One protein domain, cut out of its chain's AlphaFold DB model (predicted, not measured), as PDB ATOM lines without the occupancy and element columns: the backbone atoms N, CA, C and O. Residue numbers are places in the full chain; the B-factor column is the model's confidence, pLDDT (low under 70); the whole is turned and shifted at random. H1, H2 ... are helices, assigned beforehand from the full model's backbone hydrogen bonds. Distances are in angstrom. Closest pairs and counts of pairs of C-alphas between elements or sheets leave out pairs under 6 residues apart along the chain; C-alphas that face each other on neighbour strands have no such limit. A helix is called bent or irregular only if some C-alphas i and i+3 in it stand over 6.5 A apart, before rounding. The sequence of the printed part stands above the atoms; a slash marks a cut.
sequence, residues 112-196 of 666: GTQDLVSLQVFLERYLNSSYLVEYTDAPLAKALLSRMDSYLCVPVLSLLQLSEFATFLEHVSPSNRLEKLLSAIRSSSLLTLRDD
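AT A GLANCE: This is residues 112 to 196 of the 666 residues of an uncharacterized protein of Phytomonas sp. isolate EM1 (UniProt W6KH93). The longest helix, H1, runs along one side of a compact all-helix body, and H6 crosses it steeply and packs on it with residues 180 to 185. The short pair H2 and H3 packs together by the last residues of H1, while H4 packs on H6 and H5 comes near H1, H3 and H4 without clearly touching them. Look for 85 printed residues with six named helices in the order H1 to H6, which hold 52 residues, and no named strand. The whole is compact, with a radius of gyration of the C-alphas of 12.4 A, and rounded, with spans of 32 by 28 by 19 A.

HOW THE PARTS SIT: Start with H1, residues 112 to 126. H6, residues 174 to 186, touches it with residues 180 to 185 alone; the closest C-alphas, those of Gln 120 and Ala 184, are 4.8 A apart, and the lines stand at a steep tilt of 64 degrees, the same way. H2, residues 129 to 134, is close to H1 but not clearly touching, with the closest C-alphas, Arg 125 and Tyr 131, 6.9 A apart. From H2 look to H3, residues 139 to 145: they touch at a steep tilt of 46 degrees, opposite ways, and their closest C-alphas, Leu 132 and Ala 141, are 5.4 A apart. H4, residues 156 to 160, touches residues 177 to 182 of H6, the closest C-alphas being Leu 160 and Leu 178 at 7.6 A. H5, residues 163 to 168, is close to H1 but not clearly touching, at a shallow tilt of 29 degrees, opposite ways; C-alphas 119 and 168 are the closest, at 7.5 A. H5 and H6 are apart, as are, for instance, H1 and H4. In H2, H3 and H4 every O i to N i+4 pair is within hydrogen-bond range; in H1 10 of 11 are, in H5 1 of 2 and in H6 7 of 9.

IN THESE COORDINATES: Find C-alpha 112 at (-52.883, -56.690, -1.697); from there H1 runs 21.4 A to C-alpha 126 at (-39.628, -49.120, -16.735). H2 covers 8.4 A, H3 9.9 A, H4 6.9 A and H5 8.6 A. H6 runs 19.3 A and ends at C-alpha 186 at (-37.363, -54.295, -1.901); it is irregular, with C-alphas 175 and 178 lying 7.1 A apart.

THE WHOLE: The two C-alphas farthest apart are those of Gly 112 and Ser 150, at 34.8 A. The printed part has no cut and no long link; the link from H3 to H4, 10 residues, is short, and the others are tight. The mean pLDDT of the printed part is 91.7, and residues 112 and 196 are under 70.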
ATOM      1  N   GLY A 112     -54.075 -57.456  -2.079       65.44
ATOM      2  CA  GLY A 112     -52.883 -56.690  -1.697       65.44
ATOM      3  C   GLY A 112     -51.554 -57.292  -2.178       65.44
ATOM      4  O   GLY A 112     -50.605 -56.548  -2.426       65.44
ATOM      5  N   THR A 113     -51.485 -58.616  -2.367       75.19
ATOM      6  CA  THR A 113     -50.294 -59.284  -2.929       75.19
ATOM      7  C   THR A 113     -50.204 -59.156  -4.448       75.19
ATOM      8  O   THR A 113     -49.113 -58.963  -4.986       75.19
ATOM      9  N   GLN A 114     -51.343 -59.200  -5.144       81.94
ATOM     10  CA  GLN A 114     -51.396 -59.051  -6.596       81.94
ATOM     11  C   GLN A 114     -51.055 -57.614  -7.022       81.94
ATOM     12  O   GLN A 114     -50.320 -57.438  -7.997       81.94
ATOM     13  N   ASP A 115     -51.477 -56.603  -6.252       85.50
ATOM     14  CA  ASP A 115     -51.043 -55.209  -6.436       85.50
ATOM     15  C   ASP A 115     -49.511 -55.085  -6.415       85.50
ATOM     16  O   ASP A 115     -48.915 -54.477  -7.303       85.50
ATOM     17  N   LEU A 116     -48.872 -55.667  -5.390       88.31
ATOM     18  CA  LEU A 116     -47.432 -55.555  -5.140       88.31
ATOM     19  C   LEU A 116     -46.602 -56.203  -6.248       88.31
ATOM     20  O   LEU A 116     -45.683 -55.570  -6.764       88.31
ATOM     21  N   VAL A 117     -46.958 -57.423  -6.666       92.62
ATOM     22  CA  VAL A 117     -46.312 -58.094  -7.806       92.62
ATOM     23  C   VAL A 117     -46.510 -57.290  -9.094       92.62
ATOM     24  O   VAL A 117     -45.571 -57.144  -9.875       92.62
ATOM     25  N   SER A 118     -47.697 -56.715  -9.313       93.12
ATOM     26  CA  SER A 118     -47.956 -55.911 -10.518       93.12
ATOM     27  C   SER A 118     -47.136 -54.614 -10.532       93.12
ATOM     28  O   SER A 118     -46.567 -54.263 -11.567       93.12
ATOM     29  N   LEU A 119     -47.014 -53.942  -9.382       93.69
ATOM     30  CA  LEU A 119     -46.183 -52.746  -9.206       93.69
ATOM     31  C   LEU A 119     -44.689 -53.064  -9.358       93.69
ATOM     32  O   LEU A 119     -43.964 -52.295  -9.987       93.69
ATOM     33  N   GLN A 120     -44.230 -54.204  -8.831       95.12
ATOM     34  CA  GLN A 120     -42.856 -54.676  -9.007       95.12
ATOM     35  C   GLN A 120     -42.543 -54.921 -10.487       95.12
ATOM     36  O   GLN A 120     -41.554 -54.398 -10.987       95.12
ATOM     37  N   VAL A 121     -43.387 -55.662 -11.214       94.94
ATOM     38  CA  VAL A 121     -43.179 -55.931 -12.650       94.94
ATOM     39  C   VAL A 121     -43.229 -54.641 -13.480       94.94
ATOM     40  O   VAL A 121     -42.500 -54.511 -14.465       94.94
ATOM     41  N   PHE A 122     -44.037 -53.656 -13.076       93.94
ATOM     42  CA  PHE A 122     -44.033 -52.319 -13.671       93.94
ATOM     43  C   PHE A 122     -42.688 -51.607 -13.429       93.94
ATOM     44  O   PHE A 122     -42.009 -51.239 -14.387       93.94
ATOM     45  N   LEU A 123     -42.256 -51.481 -12.170       95.31
ATOM     46  CA  LEU A 123     -40.957 -50.913 -11.784       95.31
ATOM     47  C   LEU A 123     -39.788 -51.568 -12.537       95.31
ATOM     48  O   LEU A 123     -39.004 -50.875 -13.183       95.31
ATOM     49  N   GLU A 124     -39.710 -52.899 -12.505       95.38
ATOM     50  CA  GLU A 124     -38.676 -53.705 -13.161       95.38
ATOM     51  C   GLU A 124     -38.656 -53.536 -14.683       95.38
ATOM     52  O   GLU A 124     -37.594 -53.651 -15.293       95.38
ATOM     53  N   ARG A 125     -39.800 -53.237 -15.311       94.31
ATOM     54  CA  ARG A 125     -39.879 -52.953 -16.748       94.31
ATOM     55  C   ARG A 125     -39.391 -51.546 -17.087       94.31
ATOM     56  O   ARG A 125     -38.597 -51.403 -18.012       94.31
ATOM     57  N   TYR A 126     -39.870 -50.524 -16.378       93.50
ATOM     58  CA  TYR A 126     -39.628 -49.120 -16.735       93.50
ATOM     59  C   TYR A 126     -38.269 -48.581 -16.263       93.50
ATOM     60  O   TYR A 126     -37.734 -47.670 -16.889       93.50
ATOM     61  N   LEU A 127     -37.682 -49.168 -15.216       94.69
ATOM     62  CA  LEU A 127     -36.321 -48.859 -14.751       94.69
ATOM     63  C   LEU A 127     -35.249 -49.779 -15.368       94.69
ATOM     64  O   LEU A 127     -34.066 -49.648 -15.058       94.69
ATOM     65  N   ASN A 128     -35.632 -50.701 -16.259       93.56
ATOM     66  CA  ASN A 128     -34.685 -51.537 -16.994       93.56
ATOM     67  C   ASN A 128     -33.817 -50.672 -17.921       93.56
ATOM     68  O   ASN A 128     -34.345 -49.888 -18.712       93.56
ATOM     69  N   SER A 129     -32.498 -50.870 -17.899       91.06
ATOM     70  CA  SER A 129     -31.573 -50.172 -18.800       91.06
ATOM     71  C   SER A 129     -31.913 -50.385 -20.279       91.06
ATOM     72  O   SER A 129     -31.805 -49.444 -21.058       91.06
ATOM     73  N   SER A 130     -32.408 -51.568 -20.662       92.88
ATOM     74  CA  SER A 130     -32.906 -51.821 -22.019       92.88
ATOM     75  C   SER A 130     -34.089 -50.919 -22.369       92.88
ATOM     76  O   SER A 130     -34.101 -50.344 -23.450       92.88
ATOM     77  N   TYR A 131     -35.050 -50.733 -21.456       91.88
ATOM     78  CA  TYR A 131     -36.206 -49.863 -21.701       91.88
ATOM     79  C   TYR A 131     -35.791 -48.388 -21.785       91.88
ATOM     80  O   TYR A 131     -36.186 -47.686 -22.712       91.88
ATOM     81  N   LEU A 132     -34.951 -47.928 -20.852       93.38
ATOM     82  CA  LEU A 132     -34.471 -46.544 -20.817       93.38
ATOM     83  C   LEU A 132     -33.617 -46.174 -22.045       93.38
ATOM     84  O   LEU A 132     -33.608 -45.010 -22.434       93.38
ATOM     85  N   VAL A 133     -32.928 -47.143 -22.664       93.50
ATOM     86  CA  VAL A 133     -32.113 -46.945 -23.879       93.50
ATOM     87  C   VAL A 133     -32.909 -47.153 -25.174       93.50
ATOM     88  O   VAL A 133     -32.682 -46.427 -26.136       93.50
ATOM     89  N   GLU A 134     -33.837 -48.111 -25.229       95.06
ATOM     90  CA  GLU A 134     -34.673 -48.364 -26.418       95.06
ATOM     91  C   GLU A 134     -35.752 -47.286 -26.611       95.06
ATOM     92  O   GLU A 134     -36.111 -46.960 -27.741       95.06
ATOM     93  N   TYR A 135     -36.244 -46.699 -25.516       94.38
ATOM     94  CA  TYR A 135     -37.361 -45.756 -25.519       94.38
ATOM     95  C   TYR A 135     -36.985 -44.362 -24.995       94.38
ATOM     96  O   TYR A 135     -37.829 -43.709 -24.390       94.38
ATOM     97  N   THR A 136     -35.766 -43.863 -25.237       93.62
ATOM     98  CA  THR A 136     -35.299 -42.534 -24.762       93.62
ATOM     99  C   THR A 136     -36.255 -41.373 -25.065       93.62
ATOM    100  O   THR A 136     -36.334 -40.419 -24.290       93.62
ATOM    101  N   ASP A 137     -36.992 -41.452 -26.176       94.12
ATOM    102  CA  ASP A 137     -37.956 -40.433 -26.610       94.12
ATOM    103  C   ASP A 137     -39.354 -40.585 -25.985       94.12
ATOM    104  O   ASP A 137     -40.181 -39.674 -26.089       94.12
ATOM    105  N   ALA A 138     -39.644 -41.705 -25.314       95.00
ATOM    106  CA  ALA A 138     -40.913 -41.902 -24.621       95.00
ATOM    107  C   ALA A 138     -41.010 -40.965 -23.398       95.00
ATOM    108  O   ALA A 138     -40.044 -40.872 -22.634       95.00
ATOM    109  N   PRO A 139     -42.167 -40.313 -23.147       93.75
ATOM    110  CA  PRO A 139     -42.305 -39.331 -22.068       93.75
ATOM    111  C   PRO A 139     -41.848 -39.845 -20.697       93.75
ATOM    112  O   PRO A 139     -41.085 -39.160 -20.021       93.75
ATOM    113  N   LEU A 140     -42.231 -41.073 -20.332       93.06
ATOM    114  CA  LEU A 140     -41.863 -41.695 -19.061       93.06
ATOM    115  C   LEU A 140     -40.359 -41.984 -18.949       93.06
ATOM    116  O   LEU A 140     -39.756 -41.674 -17.926       93.06
ATOM    117  N   ALA A 141     -39.729 -42.525 -19.996       94.94
ATOM    118  CA  ALA A 141     -38.286 -42.775 -20.004       94.94
ATOM    119  C   ALA A 141     -37.498 -41.460 -19.913       94.94
ATOM    120  O   ALA A 141     -36.575 -41.342 -19.112       94.94
ATOM    121  N   LYS A 142     -37.917 -40.432 -20.660       95.00
ATOM    122  CA  LYS A 142     -37.335 -39.087 -20.608       95.00
ATOM    123  C   LYS A 142     -37.531 -38.416 -19.244       95.00
ATOM    124  O   LYS A 142     -36.630 -37.729 -18.760       95.00
ATOM    125  N   ALA A 143     -38.674 -38.633 -18.595       95.00
ATOM    126  CA  ALA A 143     -38.959 -38.148 -17.244       95.00
ATOM    127  C   ALA A 143     -38.174 -38.906 -16.156       95.00
ATOM    128  O   ALA A 143     -37.791 -38.302 -15.159       95.00
ATOM    129  N   LEU A 144     -37.888 -40.197 -16.355       95.44
ATOM    130  CA  LEU A 144     -36.993 -40.979 -15.498       95.44
ATOM    131  C   LEU A 144     -35.538 -40.520 -15.667       95.44
ATOM    132  O   LEU A 144     -34.921 -40.109 -14.691       95.44
ATOM    133  N   LEU A 145     -35.025 -40.486 -16.902       95.25
ATOM    134  CA  LEU A 145     -33.658 -40.057 -17.231       95.25
ATOM    135  C   LEU A 145     -33.350 -38.628 -16.750       95.25
ATOM    136  O   LEU A 145     -32.262 -38.377 -16.247       95.25
ATOM    137  N   SER A 146     -34.308 -37.697 -16.842       95.69
ATOM    138  CA  SER A 146     -34.151 -36.320 -16.327       95.69
ATOM    139  C   SER A 146     -34.260 -36.191 -14.800       95.69
ATOM    140  O   SER A 146     -34.020 -35.109 -14.265       95.69
ATOM    141  N   ARG A 147     -34.596 -37.277 -14.093       94.75
ATOM    142  CA  ARG A 147     -34.629 -37.369 -12.622       94.75
ATOM    143  C   ARG A 147     -33.587 -38.350 -12.061       94.75
ATOM    144  O   ARG A 147     -33.574 -38.571 -10.852       94.75
ATOM    145  N   MET A 148     -32.728 -38.930 -12.904       95.56
ATOM    146  CA  MET A 148     -31.571 -39.725 -12.481       95.56
ATOM    147  C   MET A 148     -30.409 -38.808 -12.080       95.56
ATOM    148  O   MET A 148     -30.156 -37.794 -12.732       95.56
ATOM    149  N   ASP A 149     -29.695 -39.165 -11.014       93.00
ATOM    150  CA  ASP A 149     -28.484 -38.460 -10.590       93.00
ATOM    151  C   ASP A 149     -27.226 -38.923 -11.359       93.00
ATOM    152  O   ASP A 149     -27.269 -39.797 -12.231       93.00
ATOM    153  N   SER A 150     -26.064 -38.357 -11.014       92.44
ATOM    154  CA  SER A 150     -24.767 -38.730 -11.604       92.44
ATOM    155  C   SER A 150     -24.328 -40.177 -11.322       92.44
ATOM    156  O   SER A 150     -23.349 -40.635 -11.906       92.44
ATOM    157  N   TYR A 151     -25.019 -40.886 -10.426       91.56
ATOM    158  CA  TYR A 151     -24.797 -42.285 -10.058       91.56
ATOM    159  C   TYR A 151     -25.890 -43.216 -10.612       91.56
ATOM    160  O   TYR A 151     -25.972 -44.373 -10.201       91.56
ATOM    161  N   LEU A 152     -26.716 -42.725 -11.548       91.19
ATOM    162  CA  LEU A 152     -27.850 -43.429 -12.155       91.19
ATOM    163  C   LEU A 152     -28.949 -43.835 -11.152       91.19
ATOM    164  O   LEU A 152     -29.758 -44.719 -11.431       91.19
ATOM    165  N   CYS A 153     -29.010 -43.176  -9.995       93.44
ATOM    166  CA  CYS A 153     -30.036 -43.392  -8.982       93.44
ATOM    167  C   CYS A 153     -31.252 -42.489  -9.245       93.44
ATOM    168  O   CYS A 153     -31.105 -41.293  -9.495       93.44
ATOM    169  N   VAL A 154     -32.466 -43.047  -9.154       95.06
ATOM    170  CA  VAL A 154     -33.728 -42.282  -9.193       95.06
ATOM    171  C   VAL A 154     -34.231 -42.078  -7.758       95.06
ATOM    172  O   VAL A 154     -34.406 -43.070  -7.045       95.06
ATOM    173  N   PRO A 155     -34.523 -40.844  -7.309       95.06
ATOM    174  CA  PRO A 155     -35.129 -40.621  -5.999       95.06
ATOM    175  C   PRO A 155     -36.514 -41.281  -5.900       95.06
ATOM    176  O   PRO A 155     -37.373 -41.074  -6.756       95.06
ATOM    177  N   VAL A 156     -36.790 -42.027  -4.826       94.06
ATOM    178  CA  VAL A 156     -38.074 -42.749  -4.669       94.06
ATOM    179  C   VAL A 156     -39.279 -41.794  -4.666       94.06
ATOM    180  O   VAL A 156     -40.311 -42.084  -5.268       94.06
ATOM    181  N   LEU A 157     -39.133 -40.602  -4.076       91.94
ATOM    182  CA  LEU A 157     -40.157 -39.548  -4.125       91.94
ATOM    183  C   LEU A 157     -40.399 -39.026  -5.552       91.94
ATOM    184  O   LEU A 157     -41.521 -38.657  -5.891       91.94
ATOM    185  N   SER A 158     -39.379 -39.045  -6.412       93.69
ATOM    186  CA  SER A 158     -39.499 -38.668  -7.821       93.69
ATOM    187  C   SER A 158     -40.250 -39.702  -8.661       93.69
ATOM    188  O   SER A 158     -40.805 -39.310  -9.685       93.69
ATOM    189  N   LEU A 159     -40.331 -40.970  -8.231       94.12
ATOM    190  CA  LEU A 159     -41.214 -41.974  -8.843       94.12
ATOM    191  C   LEU A 159     -42.685 -41.691  -8.509       94.12
ATOM    192  O   LEU A 159     -43.521 -41.678  -9.406       94.12
ATOM    193  N   LEU A 160     -42.999 -41.362  -7.248       92.25
ATOM    194  CA  LEU A 160     -44.357 -40.969  -6.823       92.25
ATOM    195  C   LEU A 160     -44.885 -39.708  -7.541       92.25
ATOM    196  O   LEU A 160     -46.092 -39.495  -7.605       92.25
ATOM    197  N   GLN A 161     -43.987 -38.881  -8.082       92.31
ATOM    198  CA  GLN A 161     -44.279 -37.671  -8.862       92.31
ATOM    199  C   GLN A 161     -44.351 -37.907 -10.386       92.31
ATOM    200  O   GLN A 161     -44.267 -36.947 -11.159       92.31
ATOM    201  N   LEU A 162     -44.391 -39.154 -10.857       93.56
ATOM    202  CA  LEU A 162     -44.635 -39.486 -12.266       93.56
ATOM    203  C   LEU A 162     -46.100 -39.883 -12.430       93.56
ATOM    204  O   LEU A 162     -46.598 -40.721 -11.681       93.56
ATOM    205  N   SER A 163     -46.783 -39.300 -13.414       91.25
ATOM    206  CA  SER A 163     -48.206 -39.526 -13.703       91.25
ATOM    207  C   SER A 163     -48.560 -41.013 -13.793       91.25
ATOM    208  O   SER A 163     -49.534 -41.459 -13.201       91.25
ATOM    209  N   GLU A 164     -47.719 -41.781 -14.474       89.62
ATOM    210  CA  GLU A 164     -47.881 -43.200 -14.777       89.62
ATOM    211  C   GLU A 164     -47.692 -44.106 -13.548       89.62
ATOM    212  O   GLU A 164     -48.234 -45.208 -13.505       89.62
ATOM    213  N   PHE A 165     -46.963 -43.638 -12.532       88.19
ATOM    214  CA  PHE A 165     -46.866 -44.292 -11.222       88.19
ATOM    215  C   PHE A 165     -47.962 -43.806 -10.264       88.19
ATOM    216  O   PHE A 165     -48.455 -44.581  -9.445       88.19
ATOM    217  N   ALA A 166     -48.373 -42.539 -10.370       87.12
ATOM    218  CA  ALA A 166     -49.434 -41.952  -9.559       87.12
ATOM    219  C   ALA A 166     -50.815 -42.550  -9.874       87.12
ATOM    220  O   ALA A 166     -51.583 -42.773  -8.939       87.12
ATOM    221  N   THR A 167     -51.100 -42.866 -11.145       89.50
ATOM    222  CA  THR A 167     -52.303 -43.615 -11.559       89.50
ATOM    223  C   THR A 167     -52.236 -45.081 -11.128       89.50
ATOM    224  O   THR A 167     -53.205 -45.601 -10.585       89.50
ATOM    225  N   PHE A 168     -51.081 -45.746 -11.265       87.75
ATOM    226  CA  PHE A 168     -50.908 -47.125 -10.780       87.75
ATOM    227  C   PHE A 168     -51.148 -47.238  -9.263       87.75
ATOM    228  O   PHE A 168     -51.715 -48.212  -8.773       87.75
ATOM    229  N   LEU A 169     -50.743 -46.215  -8.509       89.94
ATOM    230  CA  LEU A 169     -50.954 -46.107  -7.066       89.94
ATOM    231  C   LEU A 169     -52.267 -45.398  -6.685       89.94
ATOM    232  O   LEU A 169     -52.475 -45.129  -5.502       89.94
ATOM    233  N   GLU A 170     -53.164 -45.094  -7.627       91.69
ATOM    234  CA  GLU A 170     -54.362 -44.293  -7.348       91.69
ATOM    235  C   GLU A 170     -55.300 -44.985  -6.348       91.69
ATOM    236  O   GLU A 170     -55.731 -44.371  -5.372       91.69
ATOM    237  N   HIS A 171     -55.494 -46.295  -6.514       89.06
ATOM    238  CA  HIS A 171     -56.271 -47.152  -5.609       89.06
ATOM    239  C   HIS A 171     -55.600 -47.403  -4.243       89.06
ATOM    240  O   HIS A 171     -56.200 -48.016  -3.362       89.06
ATOM    241  N   VAL A 172     -54.358 -46.951  -4.042       89.69
ATOM    242  CA  VAL A 172     -53.627 -47.087  -2.776       89.69
ATOM    243  C   VAL A 172     -53.832 -45.826  -1.937       89.69
ATOM    244  O   VAL A 172     -53.657 -44.707  -2.431       89.69
ATOM    245  N   SER A 173     -54.163 -45.992  -0.653       89.38
ATOM    246  CA  SER A 173     -54.302 -44.882   0.300       89.38
ATOM    247  C   SER A 173     -53.030 -44.015   0.318       89.38
ATOM    248  O   SER A 173     -51.930 -44.570   0.378       89.38
ATOM    249  N   PRO A 174     -53.123 -42.667   0.281       88.62
ATOM    250  CA  PRO A 174     -51.950 -41.794   0.150       88.62
ATOM    251  C   PRO A 174     -50.840 -42.042   1.182       88.62
ATOM    252  O   PRO A 174     -49.664 -41.993   0.828       88.62
ATOM    253  N   SER A 175     -51.208 -42.389   2.419       89.62
ATOM    254  CA  SER A 175     -50.297 -42.795   3.498       89.62
ATOM    255  C   SER A 175     -49.441 -44.020   3.152       89.62
ATOM    256  O   SER A 175     -48.262 -44.065   3.490       89.62
ATOM    257  N   ASN A 176     -50.011 -45.000   2.448       92.94
ATOM    258  CA  ASN A 176     -49.388 -46.295   2.178       92.94
ATOM    259  C   ASN A 176     -48.739 -46.355   0.781       92.94
ATOM    260  O   ASN A 176     -48.114 -47.359   0.444       92.94
ATOM    261  N   ARG A 177     -48.852 -45.300  -0.047       92.56
ATOM    262  CA  ARG A 177     -48.246 -45.253  -1.395       92.56
ATOM    263  C   ARG A 177     -46.727 -45.395  -1.350       92.56
ATOM    264  O   ARG A 177     -46.172 -46.186  -2.107       92.56
ATOM    265  N   LEU A 178     -46.066 -44.669  -0.445       93.88
ATOM    266  CA  LEU A 178     -44.617 -44.767  -0.253       93.88
ATOM    267  C   LEU A 178     -44.213 -46.152   0.275       93.88
ATOM    268  O   LEU A 178     -43.237 -46.720  -0.200       93.88
ATOM    269  N   GLU A 179     -44.981 -46.721   1.205       93.62
ATOM    270  CA  GLU A 179     -44.699 -48.039   1.781       93.62
ATOM    271  C   GLU A 179     -44.866 -49.174   0.758       93.62
ATOM    272  O   GLU A 179     -43.940 -49.966   0.587       93.62
ATOM    273  N   LYS A 180     -45.979 -49.219   0.001       94.06
ATOM    274  CA  LYS A 180     -46.156 -50.185  -1.101       94.06
ATOM    275  C   LYS A 180     -45.065 -50.029  -2.165       94.06
ATOM    276  O   LYS A 180     -44.565 -51.037  -2.657       94.06
ATOM    277  N   LEU A 181     -44.657 -48.799  -2.496       94.69
ATOM    278  CA  LEU A 181     -43.579 -48.551  -3.458       94.69
ATOM    279  C   LEU A 181     -42.219 -49.054  -2.942       94.69
ATOM    280  O   LEU A 181     -41.525 -49.771  -3.657       94.69
ATOM    281  N   LEU A 182     -41.852 -48.737  -1.697       94.94
ATOM    282  CA  LEU A 182     -40.622 -49.234  -1.066       94.94
ATOM    283  C   LEU A 182     -40.632 -50.762  -0.921       94.94
ATOM    284  O   LEU A 182     -39.595 -51.394  -1.103       94.94
ATOM    285  N   SER A 183     -41.790 -51.359  -0.633       94.75
ATOM    286  CA  SER A 183     -41.977 -52.811  -0.585       94.75
ATOM    287  C   SER A 183     -41.742 -53.451  -1.960       94.75
ATOM    288  O   SER A 183     -40.917 -54.353  -2.058       94.75
ATOM    289  N   ALA A 184     -42.346 -52.918  -3.030       95.44
ATOM    290  CA  ALA A 184     -42.151 -53.404  -4.401       95.44
ATOM    291  C   ALA A 184     -40.716 -53.203  -4.937       95.44
ATOM    292  O   ALA A 184     -40.234 -54.005  -5.736       95.44
ATOM    293  N   ILE A 185     -40.008 -52.159  -4.488       95.75
ATOM    294  CA  ILE A 185     -38.573 -51.976  -4.774       95.75
ATOM    295  C   ILE A 185     -37.735 -53.011  -4.005       95.75
ATOM    296  O   ILE A 185     -36.803 -53.571  -4.572       95.75
ATOM    297  N   ARG A 186     -38.067 -53.304  -2.741       94.88
ATOM    298  CA  ARG A 186     -37.363 -54.295  -1.901       94.88
ATOM    299  C   ARG A 186     -37.642 -55.752  -2.286       94.88
ATOM    300  O   ARG A 186     -36.802 -56.602  -2.018       94.88
ATOM    301  N   SER A 187     -38.791 -56.049  -2.896       94.88
ATOM    302  CA  SER A 187     -39.092 -57.370  -3.465       94.88
ATOM    303  C   SER A 187     -38.532 -57.558  -4.880       94.88
ATOM    304  O   SER A 187     -38.536 -58.679  -5.396       94.88
ATOM    305  N   SER A 188     -38.033 -56.484  -5.507       95.75
ATOM    306  CA  SER A 188     -37.396 -56.545  -6.819       95.75
ATOM    307  C   SER A 188     -36.062 -57.286  -6.789       95.75
ATOM    308  O   SER A 188     -35.284 -57.180  -5.846       95.75
ATOM    309  N   SER A 189     -35.776 -58.003  -7.877       93.88
ATOM    310  CA  SER A 189     -34.464 -58.628  -8.112       93.88
ATOM    311  C   SER A 189     -33.539 -57.803  -9.018       93.88
ATOM    312  O   SER A 189     -32.362 -58.136  -9.155       93.88
ATOM    313  N   LEU A 190     -34.067 -56.744  -9.645       92.75
ATOM    314  CA  LEU A 190     -33.346 -55.876 -10.586       92.75
ATOM    315  C   LEU A 190     -33.071 -54.479 -10.019       92.75
ATOM    316  O   LEU A 190     -32.214 -53.766 -10.539       92.75
ATOM    317  N   LEU A 191     -33.800 -54.087  -8.975       94.50
ATOM    318  CA  LEU A 191     -33.656 -52.808  -8.293       94.50
ATOM    319  C   LEU A 191     -33.023 -53.019  -6.920       94.50
ATOM    320  O   LEU A 191     -33.081 -54.098  -6.337       94.50
ATOM    321  N   THR A 192     -32.389 -51.981  -6.391       93.81
ATOM    322  CA  THR A 192     -31.787 -52.010  -5.057       93.81
ATOM    323  C   THR A 192     -32.077 -50.684  -4.384       93.81
ATOM    324  O   THR A 192     -31.737 -49.626  -4.914       93.81
ATOM    325  N   LEU A 193     -32.739 -50.731  -3.228       93.25
ATOM    326  CA  LEU A 193     -32.902 -49.548  -2.395       93.25
ATOM    327  C   LEU A 193     -31.542 -49.211  -1.774       93.25
ATOM    328  O   LEU A 193     -30.870 -50.091  -1.241       93.25
ATOM    329  N   ARG A 194     -31.126 -47.946  -1.851       87.75
ATOM    330  CA  ARG A 194     -29.868 -47.494  -1.254       87.75
ATOM    331  C   ARG A 194     -30.113 -47.024   0.176       87.75
ATOM    332  O   ARG A 194     -30.464 -45.865   0.395       87.75
ATOM    333  N   ASP A 195     -29.935 -47.933   1.130       74.12
ATOM    334  CA  ASP A 195     -30.210 -47.666   2.545       74.12
ATOM    335  C   ASP A 195     -29.295 -46.571   3.145       74.12
ATOM    336  O   ASP A 195     -29.716 -45.907   4.085       74.12
ATOM    337  N   ASP A 196     -28.127 -46.273   2.546       58.97
ATOM    338  CA  ASP A 196     -27.209 -45.175   2.929       58.97
ATOM    339  C   ASP A 196     -27.883 -43.794   3.101       58.97
ATOM    340  O   ASP A 196     -27.347 -42.920   3.780       58.97
TER     341      ASP A 196